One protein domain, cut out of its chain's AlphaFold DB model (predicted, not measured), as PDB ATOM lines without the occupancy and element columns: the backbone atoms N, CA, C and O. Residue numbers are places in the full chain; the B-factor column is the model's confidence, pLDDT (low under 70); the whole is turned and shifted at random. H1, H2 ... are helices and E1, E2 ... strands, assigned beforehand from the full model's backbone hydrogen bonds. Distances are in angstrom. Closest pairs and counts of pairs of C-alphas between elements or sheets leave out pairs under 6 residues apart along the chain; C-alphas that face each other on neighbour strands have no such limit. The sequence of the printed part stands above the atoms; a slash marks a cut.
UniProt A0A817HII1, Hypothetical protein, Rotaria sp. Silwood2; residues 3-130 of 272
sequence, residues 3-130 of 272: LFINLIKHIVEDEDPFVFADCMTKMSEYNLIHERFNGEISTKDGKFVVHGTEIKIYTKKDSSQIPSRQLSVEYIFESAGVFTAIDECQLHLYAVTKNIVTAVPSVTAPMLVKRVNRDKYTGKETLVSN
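Overview. This is residues 3 to 130 of the 272 residues of the protein "Hypothetical protein" of Rotaria sp. Silwood2 (UniProt A0A817HII1). With little regular structure, two lobes form: a parallel sheet, E1 E5 E6 E7, and an antiparallel meander, E2 E3 E4, with H1 over one face. Under half of the 128 printed residues are in named elements, in order E1 H1 E2 E3 E4 H2 E5 H3 E6 E7, a mixed class. It is compact: radius of gyration of the C-alphas 16.1 A, spans 42 by 33 by 26 A.

Arrangement. E1, residues 3 to 5, neighbours E5, residues 75 to 78; N 5 and O 77 are within hydrogen-bond range at 2.9 A. H1, residues 17 to 29, comes closest to E3, residues 47 to 50, at the C-alphas of Ala 21 and Phe 48, 4.8 A. Every O i to N i+4 pair in H1 is within range.

Along the chain. H1, 18.3 A long, begins at C-alpha 17, (634.591, 385.084, 427.157). E7, residues 127 to 129, ends at C-alpha 129, (625.540, 409.806, 441.885).

Size, cuts and confidence. The 24-residue link before E7 is long. pLDDT is under 70 at residues 3 to 18, 69 and 91 to 97.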
ATOM      1  N   LEU A   3     637.441 400.480 436.499       54.69
ATOM      2  CA  LEU A   3     636.573 399.311 436.371       54.69
ATOM      3  C   LEU A   3     635.167 399.791 436.011       54.69
ATOM      4  O   LEU A   3     634.582 400.604 436.724       54.69
ATOM      5  N   PHE A   4     634.632 399.278 434.910       58.88
ATOM      6  CA  PHE A   4     633.231 399.455 434.552       58.88
ATOM      7  C   PHE A   4     632.471 398.225 435.026       58.88
ATOM      8  O   PHE A   4     632.810 397.106 434.637       58.88
ATOM      9  N   ILE A   5     631.478 398.428 435.886       55.78
ATOM     10  CA  ILE A   5     630.565 397.369 436.298       55.78
ATOM     11  C   ILE A   5     629.305 397.557 435.477       55.78
ATOM     12  O   ILE A   5     628.491 398.447 435.718       55.78
ATOM     13  N   ASN A   6     629.193 396.717 434.459       55.12
ATOM     14  CA  ASN A   6     627.986 396.586 433.678       55.12
ATOM     15  C   ASN A   6     627.417 395.203 433.990       55.12
ATOM     16  O   ASN A   6     627.856 394.205 433.419       55.12
ATOM     17  N   LEU A   7     626.486 395.122 434.943       43.44
ATOM     18  CA  LEU A   7     625.616 393.954 435.004       43.44
ATOM     19  C   LEU A   7     624.632 394.142 433.863       43.44
ATOM     20  O   LEU A   7     623.583 394.764 434.020       43.44
ATOM     21  N   ILE A   8     624.997 393.641 432.688       40.62
ATOM     22  CA  ILE A   8     624.012 393.454 431.634       40.62
ATOM     23  C   ILE A   8     622.919 392.592 432.275       40.62
ATOM     24  O   ILE A   8     623.195 391.492 432.756       40.62
ATOM     25  N   LYS A   9     621.684 393.107 432.338       36.47
ATOM     26  CA  LYS A   9     620.519 392.433 432.953       36.47
ATOM     27  C   LYS A   9     620.296 390.998 432.444       36.47
ATOM     28  O   LYS A   9     619.565 390.236 433.069       36.47
ATOM     29  N   HIS A  10     620.946 390.642 431.337       36.53
ATOM     30  CA  HIS A  10     620.869 389.366 430.641       36.53
ATOM     31  C   HIS A  10     622.200 388.600 430.561       36.53
ATOM     32  O   HIS A  10     622.350 387.794 429.650       36.53
ATOM     33  N   ILE A  11     623.165 388.801 431.473       41.06
ATOM     34  CA  ILE A  11     624.284 387.844 431.571       41.06
ATOM     35  C   ILE A  11     623.696 386.491 431.983       41.06
ATOM     36  O   ILE A  11     623.307 386.289 433.136       41.06
ATOM     37  N   VAL A  12     623.622 385.575 431.022       42.34
ATOM     38  CA  VAL A  12     623.553 384.146 431.300       42.34
ATOM     39  C   VAL A  12     624.886 383.805 431.968       42.34
ATOM     40  O   VAL A  12     625.952 384.169 431.471       42.34
ATOM     41  N   GLU A  13     624.847 383.234 433.170       46.62
ATOM     42  CA  GLU A  13     626.075 382.853 433.875       46.62
ATOM     43  C   GLU A  13     626.924 381.928 432.981       46.62
ATOM     44  O   GLU A  13     626.384 381.089 432.264       46.62
ATOM     45  N   ASP A  14     628.248 382.108 433.020       53.34
ATOM     46  CA  ASP A  14     629.233 381.281 432.307       53.34
ATOM     47  C   ASP A  14     629.226 381.367 430.762       53.34
ATOM     48  O   ASP A  14     629.671 380.434 430.090       53.34
ATOM     49  N   GLU A  15     628.800 382.493 430.174       59.84
ATOM     50  CA  GLU A  15     629.016 382.723 428.736       59.84
ATOM     51  C   GLU A  15     630.504 382.754 428.352       59.84
ATOM     52  O   GLU A  15     631.359 383.254 429.091       59.84
ATOM     53  N   ASP A  16     630.791 382.229 427.157       65.81
ATOM     54  CA  ASP A  16     632.131 382.143 426.586       65.81
ATOM     55  C   ASP A  16     632.772 383.546 426.489       65.81
ATOM     56  O   ASP A  16     632.282 384.401 425.739       65.81
ATOM     57  N   PRO A  17     633.888 383.805 427.206       65.31
ATOM     58  CA  PRO A  17     634.591 385.084 427.157       65.31
ATOM     59  C   PRO A  17     634.951 385.536 425.736       65.31
ATOM     60  O   PRO A  17     634.996 386.740 425.481       65.31
ATOM     61  N   PHE A  18     635.167 384.593 424.810       69.31
ATOM     62  CA  PHE A  18     635.434 384.898 423.405       69.31
ATOM     63  C   PHE A  18     634.237 385.574 422.734       69.31
ATOM     64  O   PHE A  18     634.402 386.622 422.107       69.31
ATOM     65  N   VAL A  19     633.033 385.027 422.920       78.44
ATOM     66  CA  VAL A  19     631.794 385.584 422.356       78.44
ATOM     67  C   VAL A  19     631.544 386.979 422.917       78.44
ATOM     68  O   VAL A  19     631.249 387.909 422.170       78.44
ATOM     69  N   PHE A  20     631.738 387.157 424.224       80.62
ATOM     70  CA  PHE A  20     631.506 388.445 424.868       80.62
ATOM     71  C   PHE A  20     632.493 389.529 424.401       80.62
ATOM     72  O   PHE A  20     632.096 390.670 424.149       80.62
ATOM     73  N   ALA A  21     633.777 389.184 424.248       84.12
ATOM     74  CA  ALA A  21     634.785 390.104 423.730       84.12
ATOM     75  C   ALA A  21     634.493 390.517 422.278       84.12
ATOM     76  O   ALA A  21     634.555 391.708 421.963       84.12
ATOM     77  N   ASP A  22     634.102 389.571 421.421       87.06
ATOM     78  CA  ASP A  22     633.709 389.857 420.039       87.06
ATOM     79  C   ASP A  22     632.446 390.717 419.956       87.06
ATOM     80  O   ASP A  22     632.410 391.686 419.191       87.06
ATOM     81  N   CYS A  23     631.436 390.432 420.781       86.81
ATOM     82  CA  CYS A  23     630.243 391.268 420.890       86.81
ATOM     83  C   CYS A  23     630.600 392.705 421.285       86.81
ATOM     84  O   CYS A  23     630.154 393.639 420.619       86.81
ATOM     85  N   MET A  24     631.441 392.911 422.303       86.00
ATOM     86  CA  MET A  24     631.864 394.258 422.707       86.00
ATOM     87  C   MET A  24     632.663 394.980 421.622       86.00
ATOM     88  O   MET A  24     632.420 396.168 421.385       86.00
ATOM     89  N   THR A  25     633.564 394.278 420.927       89.12
ATOM     90  CA  THR A  25     634.274 394.808 419.753       89.12
ATOM     91  C   THR A  25     633.276 395.297 418.710       89.12
ATOM     92  O   THR A  25     633.311 396.466 418.325       89.12
ATOM     93  N   LYS A  26     632.320 394.454 418.310       89.94
ATOM     94  CA  LYS A  26     631.347 394.798 417.265       89.94
ATOM     95  C   LYS A  26     630.378 395.898 417.686       89.94
ATOM     96  O   LYS A  26     630.136 396.802 416.894       89.94
ATOM     97  N   MET A  27     629.870 395.880 418.915       86.94
ATOM     98  CA  MET A  27     628.995 396.943 419.426       86.94
ATOM     99  C   MET A  27     629.713 398.295 419.521       86.94
ATOM    100  O   MET A  27     629.091 399.337 419.321       86.94
ATOM    101  N   SER A  28     631.021 398.289 419.794       87.19
ATOM    102  CA  SER A  28     631.831 399.513 419.832       87.19
ATOM    103  C   SER A  28     632.176 400.026 418.428       87.19
ATOM    104  O   SER A  28     632.176 401.233 418.193       87.19
ATOM    105  N   GLU A  29     632.440 399.125 417.477       87.38
ATOM    106  CA  GLU A  29     632.671 399.468 416.066       87.38
ATOM    107  C   GLU A  29     631.403 400.006 415.383       87.38
ATOM    108  O   GLU A  29     631.465 400.958 414.597       87.38
ATOM    109  N   TYR A  30     630.254 399.391 415.676       84.44
ATOM    110  CA  TYR A  30     628.978 399.630 415.007       84.44
ATOM    111  C   TYR A  30     627.920 400.116 416.001       84.44
ATOM    112  O   TYR A  30     627.093 399.347 416.487       84.44
ATOM    113  N   ASN A  31     627.913 401.424 416.259       81.56
ATOM    114  CA  ASN A  31     626.826 402.090 416.969       81.56
ATOM    115  C   ASN A  31     625.834 402.689 415.957       81.56
ATOM    116  O   ASN A  31     626.243 403.336 414.996       81.56
ATOM    117  N   LEU A  32     624.533 402.440 416.139       77.06
ATOM    118  CA  LEU A  32     623.488 402.946 415.236       77.06
ATOM    119  C   LEU A  32     623.048 404.381 415.563       77.06
ATOM    120  O   LEU A  32     622.491 405.057 414.703       77.06
ATOM    121  N   ILE A  33     623.271 404.831 416.800       78.19
ATOM    122  CA  ILE A  33     622.836 406.143 417.302       78.19
ATOM    123  C   ILE A  33     623.995 407.144 417.253       78.19
ATOM    124  O   ILE A  33     623.822 408.301 416.871       78.19
ATOM    125  N   HIS A  34     625.178 406.702 417.663       78.25
ATOM    126  CA  HIS A  34     626.404 407.488 417.655       78.25
ATOM    127  C   HIS A  34     627.272 407.131 416.448       78.25
ATOM    128  O   HIS A  34     627.103 406.084 415.829       78.25
ATOM    129  N   GLU A  35     628.221 408.003 416.112       79.00
ATOM    130  CA  GLU A  35     629.209 407.699 415.078       79.00
ATOM    131  C   GLU A  35     630.049 406.471 415.458       79.00
ATOM    132  O   GLU A  35     630.171 406.110 416.634       79.00
ATOM    133  N   ARG A  36     630.653 405.833 414.448       82.31
ATOM    134  CA  ARG A  36     631.597 404.733 414.674       82.31
ATOM    135  C   ARG A  36     632.722 405.197 415.591       82.31
ATOM    136  O   ARG A  36     633.203 406.326 415.461       82.31
ATOM    137  N   PHE A  37     633.168 404.316 416.483       85.38
ATOM    138  CA  PHE A  37     634.289 404.632 417.357       85.38
ATOM    139  C   PHE A  37     635.527 405.003 416.532       85.38
ATOM    140  O   PHE A  37     636.010 404.223 415.711       85.38
ATOM    141  N   ASN A  38     636.039 406.214 416.748       86.75
ATOM    142  CA  ASN A  38     637.192 406.744 416.029       86.75
ATOM    143  C   ASN A  38     638.499 406.356 416.738       86.75
ATOM    144  O   ASN A  38     639.189 407.197 417.315       86.75
ATOM    145  N   GLY A  39     638.806 405.063 416.738       88.25
ATOM    146  CA  GLY A  39     640.001 404.507 417.358       88.25
ATOM    147  C   GLY A  39     640.187 403.029 417.030       88.25
ATOM    148  O   GLY A  39     639.379 402.429 416.325       88.25
ATOM    149  N   GLU A  40     641.271 402.444 417.530       91.81
ATOM    150  CA  GLU A  40     641.585 401.036 417.296       91.81
ATOM    151  C   GLU A  40     640.900 400.167 418.353       91.81
ATOM    152  O   GLU A  40     641.172 400.308 419.548       91.81
ATOM    153  N   ILE A  41     640.029 399.267 417.903       92.56
ATOM    154  CA  ILE A  41     639.375 398.249 418.725       92.56
ATOM    155  C   ILE A  41     639.583 396.898 418.044       92.56
ATOM    156  O   ILE A  41     639.502 396.798 416.823       92.56
ATOM    157  N   SER A  42     639.881 395.862 418.822       92.81
ATOM    158  CA  SER A  42     640.016 394.496 418.316       92.81
ATOM    159  C   SER A  42     639.728 393.463 419.403       92.81
ATOM    160  O   SER A  42     639.711 393.779 420.593       92.81
ATOM    161  N   THR A  43     639.554 392.210 418.987       91.69
ATOM    162  CA  THR A  43     639.580 391.053 419.884       91.69
ATOM    163  C   THR A  43     640.902 390.310 419.707       91.69
ATOM    164  O   THR A  43     641.313 390.032 418.580       91.69
ATOM    165  N   LYS A  44     641.568 389.955 420.810       89.25
ATOM    166  CA  LYS A  44     642.800 389.154 420.797       89.25
ATOM    167  C   LYS A  44     642.751 388.093 421.887       89.25
ATOM    168  O   LYS A  44     642.597 388.434 423.054       89.25
ATOM    169  N   ASP A  45     642.889 386.821 421.512       86.25
ATOM    170  CA  ASP A  45     642.896 385.682 422.444       86.25
ATOM    171  C   ASP A  45     641.701 385.696 423.426       86.25
ATOM    172  O   ASP A  45     641.856 385.443 424.620       86.25
ATOM    173  N   GLY A  46     640.512 386.071 422.931       81.00
ATOM    174  CA  GLY A  46     639.286 386.174 423.736       81.00
ATOM    175  C   GLY A  46     639.211 387.409 424.638       81.00
ATOM    176  O   GLY A  46     638.378 387.469 425.537       81.00
ATOM    177  N   LYS A  47     640.083 388.402 424.429       83.88
ATOM    178  CA  LYS A  47     640.100 389.667 425.172       83.88
ATOM    179  C   LYS A  47     639.679 390.824 424.286       83.88
ATOM    180  O   LYS A  47     640.102 390.916 423.136       83.88
ATOM    181  N   PHE A  48     638.924 391.749 424.863       87.88
ATOM    182  CA  PHE A  48     638.612 393.034 424.251       87.88
ATOM    183  C   PHE A  48     639.830 393.961 424.356       87.88
ATOM    184  O   PHE A  48     640.381 394.136 425.443       87.88
ATOM    185  N   VAL A  49     640.276 394.535 423.240       90.12
ATOM    186  CA  VAL A  49     641.482 395.371 423.160       90.12
ATOM    187  C   VAL A  49     641.127 396.730 422.578       90.12
ATOM    188  O   VAL A  49     640.557 396.813 421.493       90.12
ATOM    189  N   VAL A  50     641.517 397.800 423.269       90.31
ATOM    190  CA  VAL A  50     641.307 399.186 422.825       90.31
ATOM    191  C   VAL A  50     642.651 399.906 422.815       90.31
ATOM    192  O   VAL A  50     643.334 399.945 423.837       90.31
ATOM    193  N   HIS A  51     643.060 400.456 421.669       91.56
ATOM    194  CA  HIS A  51     644.372 401.096 421.475       91.56
ATOM    195  C   HIS A  51     645.547 400.237 421.980       91.56
ATOM    196  O   HIS A  51     646.399 400.697 422.742       91.56
ATOM    197  N   GLY A  52     645.540 398.947 421.633       90.75
ATOM    198  CA  GLY A  52     646.547 397.975 422.077       90.75
ATOM    199  C   GLY A  52     646.493 397.604 423.567       90.75
ATOM    200  O   GLY A  52     647.287 396.778 424.013       90.75
ATOM    201  N   THR A  53     645.567 398.174 424.344       88.00
ATOM    202  CA  THR A  53     645.390 397.871 425.770       88.00
ATOM    203  C   THR A  53     644.357 396.769 425.949       88.00
ATOM    204  O   THR A  53     643.196 396.935 425.576       88.00
ATOM    205  N   GLU A  54     644.766 395.650 426.547       88.44
ATOM    206  CA  GLU A  54     643.857 394.558 426.898       88.44
ATOM    207  C   GLU A  54     642.938 394.957 428.060       88.44
ATOM    208  O   GLU A  54     643.395 395.351 429.137       88.44
ATOM    209  N   ILE A  55     641.635 394.800 427.857       85.50
ATOM    210  CA  ILE A  55     640.606 395.030 428.863       85.50
ATOM    211  C   ILE A  55     640.199 393.684 429.461       85.50
ATOM    212  O   ILE A  55     639.806 392.755 428.756       85.50
ATOM    213  N   LYS A  56     640.295 393.577 430.790       80.00
ATOM    214  CA  LYS A  56     639.831 392.396 431.525       80.00
ATOM    215  C   LYS A  56     638.315 392.435 431.657       80.00
ATOM    216  O   LYS A  56     637.761 393.437 432.103       80.00
ATOM    217  N   ILE A  57     637.677 391.323 431.316       78.88
ATOM    218  CA  ILE A  57     636.226 391.164 431.318       78.88
ATOM    219  C   ILE A  57     635.855 390.190 432.433       78.88
ATOM    220  O   ILE A  57     636.496 389.152 432.590       78.88
ATOM    221  N   TYR A  58     634.818 390.526 433.195       77.75
ATOM    222  CA  TYR A  58     634.259 389.666 434.231       77.75
ATOM    223  C   TYR A  58     632.752 389.540 434.014       77.75
ATOM    224  O   TYR A  58     632.038 390.536 434.063       77.75
ATOM    225  N   THR A  59     632.270 388.319 433.799       74.69
ATOM    226  CA  THR A  59     630.853 387.993 433.571       74.69
ATOM    227  C   THR A  59     630.244 387.370 434.828       74.69
ATOM    228  O   THR A  59     629.834 386.212 434.851       74.69
ATOM    229  N   LYS A  60     630.254 388.119 435.937       74.75
ATOM    230  CA  LYS A  60     629.720 387.651 437.225       74.75
ATOM    231  C   LYS A  60     628.435 388.386 437.571       74.75
ATOM    232  O   LYS A  60     628.418 389.611 437.609       74.75
ATOM    233  N   LYS A  61     627.378 387.618 437.853       71.12
ATOM    234  CA  LYS A  61     626.094 388.137 438.338       71.12
ATOM    235  C   LYS A  61     626.219 388.721 439.745       71.12
ATOM    236  O   LYS A  61     625.666 389.775 440.036       71.12
ATOM    237  N   ASP A  62     626.967 388.036 440.606       75.19
ATOM    238  CA  ASP A  62     627.335 388.531 441.927       75.19
ATOM    239  C   ASP A  62     628.630 389.348 441.828       75.19
ATOM    240  O   ASP A  62     629.713 388.820 441.550       75.19
ATOM    241  N   SER A  63     628.514 390.654 442.062       74.25
ATOM    242  CA  SER A  63     629.627 391.596 441.963       74.25
ATOM    243  C   SER A  63     630.718 391.357 443.012       74.25
ATOM    244  O   SER A  63     631.869 391.736 442.777       74.25
ATOM    245  N   SER A  64     630.407 390.674 444.120       75.88
ATOM    246  CA  SER A  64     631.388 390.304 445.146       75.88
ATOM    247  C   SER A  64     632.408 389.266 444.655       75.88
ATOM    248  O   SER A  64     633.505 389.160 445.207       75.88
ATOM    249  N   GLN A  65     632.087 388.537 443.578       79.31
ATOM    250  CA  GLN A  65     632.975 387.549 442.959       79.31
ATOM    251  C   GLN A  65     634.024 388.177 442.031       79.31
ATOM    252  O   GLN A  65     634.949 387.496 441.584       79.31
ATOM    253  N   ILE A  66     633.899 389.468 441.719       79.12
ATOM    254  CA  ILE A  66     634.893 390.184 440.922       79.12
ATOM    255  C   ILE A  66     636.120 390.431 441.819       79.12
ATOM    256  O   ILE A  66     635.979 391.042 442.881       79.12
ATOM    257  N   PRO A  67     637.345 390.018 441.424       75.88
ATOM    258  CA  PRO A  67     638.546 390.082 442.264       75.88
ATOM    259  C   PRO A  67     639.136 391.502 442.334       75.88
ATOM    260  O   PRO A  67     640.327 391.733 442.119       75.88
ATOM    261  N   SER A  68     638.301 392.482 442.653       71.31
ATOM    262  CA  SER A  68     638.598 393.911 442.621       71.31
ATOM    263  C   SER A  68     639.791 394.313 443.500       71.31
ATOM    264  O   SER A  68     640.549 395.212 443.131       71.31
ATOM    265  N   ARG A  69     640.039 393.593 444.607       69.94
ATOM    266  CA  ARG A  69     641.230 393.773 445.464       69.94
ATOM    267  C   ARG A  69     642.549 393.575 444.733       69.94
ATOM    268  O   ARG A  69     643.502 394.303 444.979       69.94
ATOM    269  N   GLN A  70     642.601 392.589 443.845       74.19
ATOM    270  CA  GLN A  70     643.813 392.225 443.111       74.19
ATOM    271  C   GLN A  70     644.060 393.163 441.926       74.19
ATOM    272  O   GLN A  70     645.169 393.246 441.407       74.19
ATOM    273  N   LEU A  71     643.018 393.872 441.493       72.81
ATOM    274  CA  LEU A  71     643.039 394.686 440.291       72.81
ATOM    275  C   LEU A  71     643.616 396.090 440.514       72.81
ATOM    276  O   LEU A  71     643.934 396.749 439.538       72.81
ATOM    277  N   SER A  72     643.823 396.555 441.752       73.19
ATOM    278  CA  SER A  72     644.279 397.940 442.011       73.19
ATOM    279  C   SER A  72     643.404 398.986 441.292       73.19
ATOM    280  O   SER A  72     643.889 399.936 440.674       73.19
ATOM    281  N   VAL A  73     642.086 398.765 441.317       77.50
ATOM    282  CA  VAL A  73     641.091 399.672 440.731       77.50
ATOM    283  C   VAL A  73     641.069 400.967 441.531       77.50
ATOM    284  O   VAL A  73     641.086 400.933 442.757       77.50
ATOM    285  N   GLU A  74     641.012 402.098 440.833       79.00
ATOM    286  CA  GLU A  74     640.977 403.430 441.443       79.00
ATOM    287  C   GLU A  74     639.578 404.042 441.411       79.00
ATOM    288  O   GLU A  74     639.204 404.751 442.342       79.00
ATOM    289  N   TYR A  75     638.791 403.714 440.384       83.44
ATOM    290  CA  TYR A  75     637.427 404.193 440.181       83.44
ATOM    291  C   TYR A  75     636.532 403.065 439.677       83.44
ATOM    292  O   TYR A  75     636.945 402.298 438.801       83.44
ATOM    293  N   ILE A  76     635.307 403.017 440.195       83.25
ATOM    294  CA  ILE A  76     634.242 402.140 439.711       83.25
ATOM    295  C   ILE A  76     633.133 402.998 439.120       83.25
ATOM    296  O   ILE A  76     632.603 403.884 439.791       83.25
ATOM    297  N   PHE A  77     632.774 402.707 437.874       86.25
ATOM    298  CA  PHE A  77     631.551 403.214 437.266       86.25
ATOM    299  C   PHE A  77     630.480 402.137 437.374       86.25
ATOM    300  O   PHE A  77     630.593 401.087 436.741       86.25
ATOM    301  N   GLU A  78     629.478 402.398 438.207       83.94
ATOM    302  CA  GLU A  78     628.324 401.530 438.413       83.94
ATOM    303  C   GLU A  78     627.217 401.946 437.439       83.94
ATOM    304  O   GLU A  78     626.561 402.978 437.615       83.94
ATOM    305  N   SER A  79     627.070 401.174 436.363       84.12
ATOM    306  CA  SER A  79     626.135 401.457 435.271       84.12
ATOM    307  C   SER A  79     625.108 400.348 435.046       84.12
ATOM    308  O   SER A  79     624.383 400.409 434.060       84.12
ATOM    309  N   ALA A  80     625.014 399.358 435.938       77.56
ATOM    310  CA  ALA A  80     623.938 398.370 435.902       77.56
ATOM    311  C   ALA A  80     622.588 398.956 436.329       77.56
ATOM    312  O   ALA A  80     621.534 398.417 435.995       77.56
ATOM    313  N   GLY A  81     622.621 400.022 437.134       75.44
ATOM    314  CA  GLY A  81     621.420 400.662 437.670       75.44
ATOM    315  C   GLY A  81     620.740 399.875 438.794       75.44
ATOM    316  O   GLY A  81     619.605 400.189 439.143       75.44
ATOM    317  N   VAL A  82     621.416 398.864 439.355       73.88
ATOM    318  CA  VAL A  82     620.896 398.027 440.451       73.88
ATOM    319  C   VAL A  82     621.385 398.517 441.812       73.88
ATOM    320  O   VAL A  82     620.610 398.525 442.761       73.88
ATOM    321  N   PHE A  83     622.640 398.961 441.911       78.12
ATOM    322  CA  PHE A  83     623.216 399.440 443.167       78.12
ATOM    323  C   PHE A  83     623.122 400.965 443.236       78.12
ATOM    324  O   PHE A  83     623.831 401.700 442.540       78.12
ATOM    325  N   THR A  84     622.195 401.444 444.059       80.75
ATOM    326  CA  THR A  84     621.836 402.865 444.156       80.75
ATOM    327  C   THR A  84     622.089 403.448 445.539       80.75
ATOM    328  O   THR A  84     622.007 404.666 445.705       80.75
ATOM    329  N   ALA A  85     622.444 402.626 446.523       86.25
ATOM    330  CA  ALA A  85     622.757 403.060 447.878       86.25
ATOM    331  C   ALA A  85     624.214 402.748 448.283       86.25
ATOM    332  O   ALA A  85     624.878 401.883 447.712       86.25
ATOM    333  N   ILE A  86     624.745 403.496 449.258       85.44
ATOM    334  CA  ILE A  86     626.123 403.349 449.756       85.44
ATOM    335  C   ILE A  86     626.389 401.925 450.253       85.44
ATOM    336  O   ILE A  86     627.439 401.366 449.948       85.44
ATOM    337  N   ASP A  87     625.457 401.363 451.017       84.25
ATOM    338  CA  ASP A  87     625.471 400.014 451.582       84.25
ATOM    339  C   ASP A  87     625.380 398.924 450.510       84.25
ATOM    340  O   ASP A  87     626.149 397.970 450.545       84.25
ATOM    341  N   GLU A  88     624.540 399.104 449.494       80.88
ATOM    342  CA  GLU A  88     624.484 398.216 448.324       80.88
ATOM    343  C   GLU A  88     625.821 398.191 447.567       80.88
ATOM    344  O   GLU A  88     626.360 397.133 447.233       80.88
ATOM    345  N   CYS A  89     626.423 399.368 447.385       77.50
ATOM    346  CA  CYS A  89     627.742 399.511 446.786       77.50
ATOM    347  C   CYS A  89     628.873 398.984 447.685       77.50
ATOM    348  O   CYS A  89     629.996 398.834 447.198       77.50
ATOM    349  N   GLN A  90     628.631 398.644 448.962       70.94
ATOM    350  CA  GLN A  90     629.658 398.011 449.802       70.94
ATOM    351  C   GLN A  90     630.096 396.649 449.272       70.94
ATOM    352  O   GLN A  90     631.253 396.272 449.465       70.94
ATOM    353  N   LEU A  91     629.228 395.961 448.524       67.62
ATOM    354  CA  LEU A  91     629.593 394.749 447.788       67.62
ATOM    355  C   LEU A  91     630.734 395.019 446.794       67.62
ATOM    356  O   LEU A  91     631.630 394.189 446.635       67.62
ATOM    357  N   HIS A  92     630.769 396.218 446.206       66.06
ATOM    358  CA  HIS A  92     631.889 396.688 445.397       66.06
ATOM    359  C   HIS A  92     633.058 397.208 446.238       66.06
ATOM    360  O   HIS A  92     634.198 397.051 445.813       66.06
ATOM    361  N   LEU A  93     632.812 397.792 447.421       55.16
ATOM    362  CA  LEU A  93     633.833 398.355 448.331       55.16
ATOM    363  C   LEU A  93     634.738 397.308 448.994       55.16
ATOM    364  O   LEU A  93     635.684 397.661 449.698       55.16
ATOM    365  N   TYR A  94     634.529 396.015 448.734       54.75
ATOM    366  CA  TYR A  94     635.608 395.052 448.927       54.75
ATOM    367  C   TYR A  94     636.787 395.319 447.977       54.75
ATOM    368  O   TYR A  94     637.888 394.874 448.287       54.75
ATOM    369  N   ALA A  95     636.607 396.099 446.905       52.44
ATOM    370  CA  ALA A  95     637.670 396.718 446.121       52.44
ATOM    371  C   ALA A  95     638.456 397.741 446.952       52.44
ATOM    372  O   ALA A  95     637.908 398.443 447.788       52.44
ATOM    373  N   VAL A  96     639.747 397.905 446.672       57.19
ATOM    374  CA  VAL A  96     640.610 398.892 447.357       57.19
ATOM    375  C   VAL A  96     640.174 400.352 447.088       57.19
ATOM    376  O   VAL A  96     640.651 401.275 447.746       57.19
ATOM    377  N   THR A  97     639.264 400.587 446.135       66.69
ATOM    378  CA  THR A  97     638.820 401.933 445.754       66.69
ATOM    379  C   THR A  97     637.732 402.493 446.666       66.69
ATOM    380  O   THR A  97     636.787 401.813 447.053       66.69
ATOM    381  N   LYS A  98     637.857 403.792 446.944       72.38
ATOM    382  CA  LYS A  98     636.849 404.625 447.602       72.38
ATOM    383  C   LYS A  98     636.119 405.539 446.615       72.38
ATOM    384  O   LYS A  98     635.513 406.496 447.052       72.38
ATOM    385  N   ASN A  99     636.221 405.325 445.307       84.31
ATOM    386  CA  ASN A  99     635.659 406.245 444.320       84.31
ATOM    387  C   ASN A  99     634.669 405.512 443.417       84.31
ATOM    388  O   ASN A  99     635.028 405.031 442.340       84.31
ATOM    389  N   ILE A 100     633.420 405.424 443.863       86.31
ATOM    390  CA  ILE A 100     632.329 404.847 443.079       86.31
ATOM    391  C   ILE A 100     631.471 405.979 442.512       86.31
ATOM    392  O   ILE A 100     631.087 406.906 443.226       86.31
ATOM    393  N   VAL A 101     631.164 405.900 441.220       88.94
ATOM    394  CA  VAL A 101     630.236 406.803 440.535       88.94
ATOM    395  C   VAL A 101     629.096 405.970 439.969       88.94
ATOM    396  O   VAL A 101     629.329 405.138 439.096       88.94
ATOM    397  N   THR A 102     627.872 406.200 440.443       88.56
ATOM    398  CA  THR A 102     626.679 405.547 439.883       88.56
ATOM    399  C   THR A 102     626.045 406.402 438.787       88.56
ATOM    400  O   THR A 102     625.963 407.630 438.900       88.56
ATOM    401  N   ALA A 103     625.618 405.751 437.702       85.44
ATOM    402  CA  ALA A 103     624.983 406.385 436.546       85.44
ATOM    403  C   ALA A 103     623.483 406.681 436.748       85.44
ATOM    404  O   ALA A 103     622.842 407.218 435.846       85.44
ATOM    405  N   VAL A 104     622.923 406.330 437.908       85.69
ATOM    406  CA  VAL A 104     621.506 406.520 438.248       85.69
ATOM    407  C   VAL A 104     621.347 407.343 439.534       85.69
ATOM    408  O   VAL A 104     622.304 407.467 440.305       85.69
ATOM    409  N   PRO A 105     620.167 407.945 439.792       87.44
ATOM    410  CA  PRO A 105     619.895 408.631 441.055       87.44
ATOM    411  C   PRO A 105     620.144 407.726 442.266       87.44
ATOM    412  O   PRO A 105     619.687 406.584 442.288       87.44
ATOM    413  N   SER A 106     620.847 408.246 443.274       88.44
ATOM    414  CA  SER A 106     621.088 407.530 444.530       88.44
ATOM    415  C   SER A 106     620.039 407.882 445.582       88.44
ATOM    416  O   SER A 106     619.437 408.951 445.538       88.44
ATOM    417  N   VAL A 107     619.818 406.963 446.523       83.19
ATOM    418  CA  VAL A 107     618.967 407.189 447.702       83.19
ATOM    419  C   VAL A 107     619.765 407.752 448.883       83.19
ATOM    420  O   VAL A 107     619.203 408.442 449.727       83.19
ATOM    421  N   THR A 108     621.064 407.446 448.973       87.19
ATOM    422  CA  THR A 108     621.880 407.730 450.168       87.19
ATOM    423  C   THR A 108     623.188 408.463 449.880       87.19
ATOM    424  O   THR A 108     623.806 408.974 450.813       87.19
ATOM    425  N   ALA A 109     623.623 408.528 448.619       88.75
ATOM    426  CA  ALA A 109     624.831 409.234 448.214       88.75
ATOM    427  C   ALA A 109     624.517 410.586 447.560       88.75
ATOM    428  O   ALA A 109     623.508 410.701 446.865       88.75
ATOM    429  N   PRO A 110     625.417 411.581 447.689       89.88
ATOM    430  CA  PRO A 110     625.222 412.889 447.081       89.88
ATOM    431  C   PRO A 110     624.976 412.812 445.573       89.88
ATOM    432  O   PRO A 110     625.756 412.207 444.824       89.88
ATOM    433  N   MET A 111     623.908 413.473 445.131       91.38
ATOM    434  CA  MET A 111     623.540 413.605 443.727       91.38
ATOM    435  C   MET A 111     624.161 414.861 443.121       91.38
ATOM    436  O   MET A 111     623.785 415.998 443.416       91.38
ATOM    437  N   LEU A 112     625.140 414.651 442.247       90.31
ATOM    438  CA  LEU A 112     625.963 415.720 441.708       90.31
ATOM    439  C   LEU A 112     625.627 415.976 440.246       90.31
ATOM    440  O   LEU A 112     625.791 415.116 439.384       90.31
ATOM    441  N   VAL A 113     625.251 417.216 439.952       88.19
ATOM    442  CA  VAL A 113     625.152 417.725 438.589       88.19
ATOM    443  C   VAL A 113     626.314 418.668 438.333       88.19
ATOM    444  O   VAL A 113     626.516 419.692 439.003       88.19
ATOM    445  N   LYS A 114     627.100 418.330 437.310       83.75
ATOM    446  CA  LYS A 114     628.281 419.096 436.915       83.75
ATOM    447  C   LYS A 114     627.920 420.573 436.710       83.75
ATOM    448  O   LYS A 114     627.122 420.916 435.849       83.75
ATOM    449  N   ARG A 115     628.589 421.450 437.472       76.94
ATOM    450  CA  ARG A 115     628.427 422.924 437.477       76.94
ATOM    451  C   ARG A 115     627.091 423.461 438.003       76.94
ATOM    452  O   ARG A 115     626.881 424.667 437.922       76.94
ATOM    453  N   VAL A 116     626.243 422.618 438.580       84.25
ATOM    454  CA  VAL A 116     625.062 423.077 439.322       84.25
ATOM    455  C   VAL A 116     625.348 423.046 440.819       84.25
ATOM    456  O   VAL A 116     625.195 424.078 441.466       84.25
ATOM    457  N   ASN A 117     625.830 421.913 441.335       87.00
ATOM    458  CA  ASN A 117     626.097 421.699 442.764       87.00
ATOM    459  C   ASN A 117     627.404 420.905 443.013       87.00
ATOM    460  O   ASN A 117     627.563 420.235 444.030       87.00
ATOM    461  N   ARG A 118     628.362 420.955 442.068       82.25
ATOM    462  CA  ARG A 118     629.660 420.243 442.166       82.25
ATOM    463  C   ARG A 118     630.449 420.616 443.425       82.25
ATOM    464  O   ARG A 118     631.233 419.814 443.913       82.25
ATOM    465  N   ASP A 119     630.273 421.832 443.911       84.25
ATOM    466  CA  ASP A 119     630.858 422.358 445.142       84.25
ATOM    467  C   ASP A 119     630.471 421.562 446.399       84.25
ATOM    468  O   ASP A 119     631.207 421.608 447.380       84.25
ATOM    469  N   LYS A 120     629.394 420.763 446.352       86.12
ATOM    470  CA  LYS A 120     629.033 419.827 447.426       86.12
ATOM    471  C   LYS A 120     629.967 418.614 447.530       86.12
ATOM    472  O   LYS A 120     629.971 417.949 448.559       86.12
ATOM    473  N   TYR A 121     630.749 418.306 446.494       89.44
ATOM    474  CA  TYR A 121     631.699 417.194 446.526       89.44
ATOM    475  C   TYR A 121     632.950 417.572 447.318       89.44
ATOM    476  O   TYR A 121     633.724 418.434 446.892       89.44
ATOM    477  N   THR A 122     633.174 416.904 448.450       89.06
ATOM    478  CA  THR A 122     634.318 417.188 449.329       89.06
ATOM    479  C   THR A 122     635.540 416.317 449.038       89.06
ATOM    480  O   THR A 122     636.622 416.582 449.565       89.06
ATOM    481  N   GLY A 123     635.386 415.281 448.207       87.88
ATOM    482  CA  GLY A 123     636.431 414.292 447.935       87.88
ATOM    483  C   GLY A 123     636.535 413.204 449.004       87.88
ATOM    484  O   GLY A 123     637.439 412.374 448.946       87.88
ATOM    485  N   LYS A 124     635.637 413.213 449.995       88.12
ATOM    486  CA  LYS A 124     635.571 412.207 451.067       88.12
ATOM    487  C   LYS A 124     634.483 411.168 450.819       88.12
ATOM    488  O   LYS A 124     634.479 410.125 451.468       88.12
ATOM    489  N   GLU A 125     633.555 411.478 449.924       87.94
ATOM    490  CA  GLU A 125     632.432 410.633 449.558       87.94
ATOM    491  C   GLU A 125     632.942 409.376 448.858       87.94
ATOM    492  O   GLU A 125     633.674 409.460 447.871       87.94
ATOM    493  N   THR A 126     632.537 408.209 449.361       86.50
ATOM    494  CA  THR A 126     632.928 406.925 448.768       86.50
ATOM    495  C   THR A 126     632.122 406.573 447.518       86.50
ATOM    496  O   THR A 126     632.576 405.829 446.650       86.50
ATOM    497  N   LEU A 127     630.899 407.096 447.460       88.25
ATOM    498  CA  LEU A 127     629.942 406.950 446.377       88.25
ATOM    499  C   LEU A 127     629.381 408.333 446.059       88.25
ATOM    500  O   LEU A 127     629.030 409.084 446.969       88.25
ATOM    501  N   VAL A 128     629.267 408.641 444.772       91.19
ATOM    502  CA  VAL A 128     628.525 409.798 444.267       91.19
ATOM    503  C   VAL A 128     627.607 409.364 443.132       91.19
ATOM    504  O   VAL A 128     627.928 408.445 442.376       91.19
ATOM    505  N   SER A 129     626.466 410.032 442.993       91.19
ATOM    506  CA  SER A 129     625.540 409.806 441.885       91.19
ATOM    507  C   SER A 129     625.705 410.877 440.820       91.19
ATOM    508  O   SER A 129     625.676 412.070 441.118       91.19
ATOM    509  N   ASN A 130     625.831 410.445 439.565       91.44
ATOM    510  CA  ASN A 130     625.784 411.325 438.398       91.44
ATOM    511  C   ASN A 130     624.342 411.578 437.911       91.44
ATOM    512  O   ASN A 130     624.150 412.038 436.786       91.44
TER     513      ASN A 130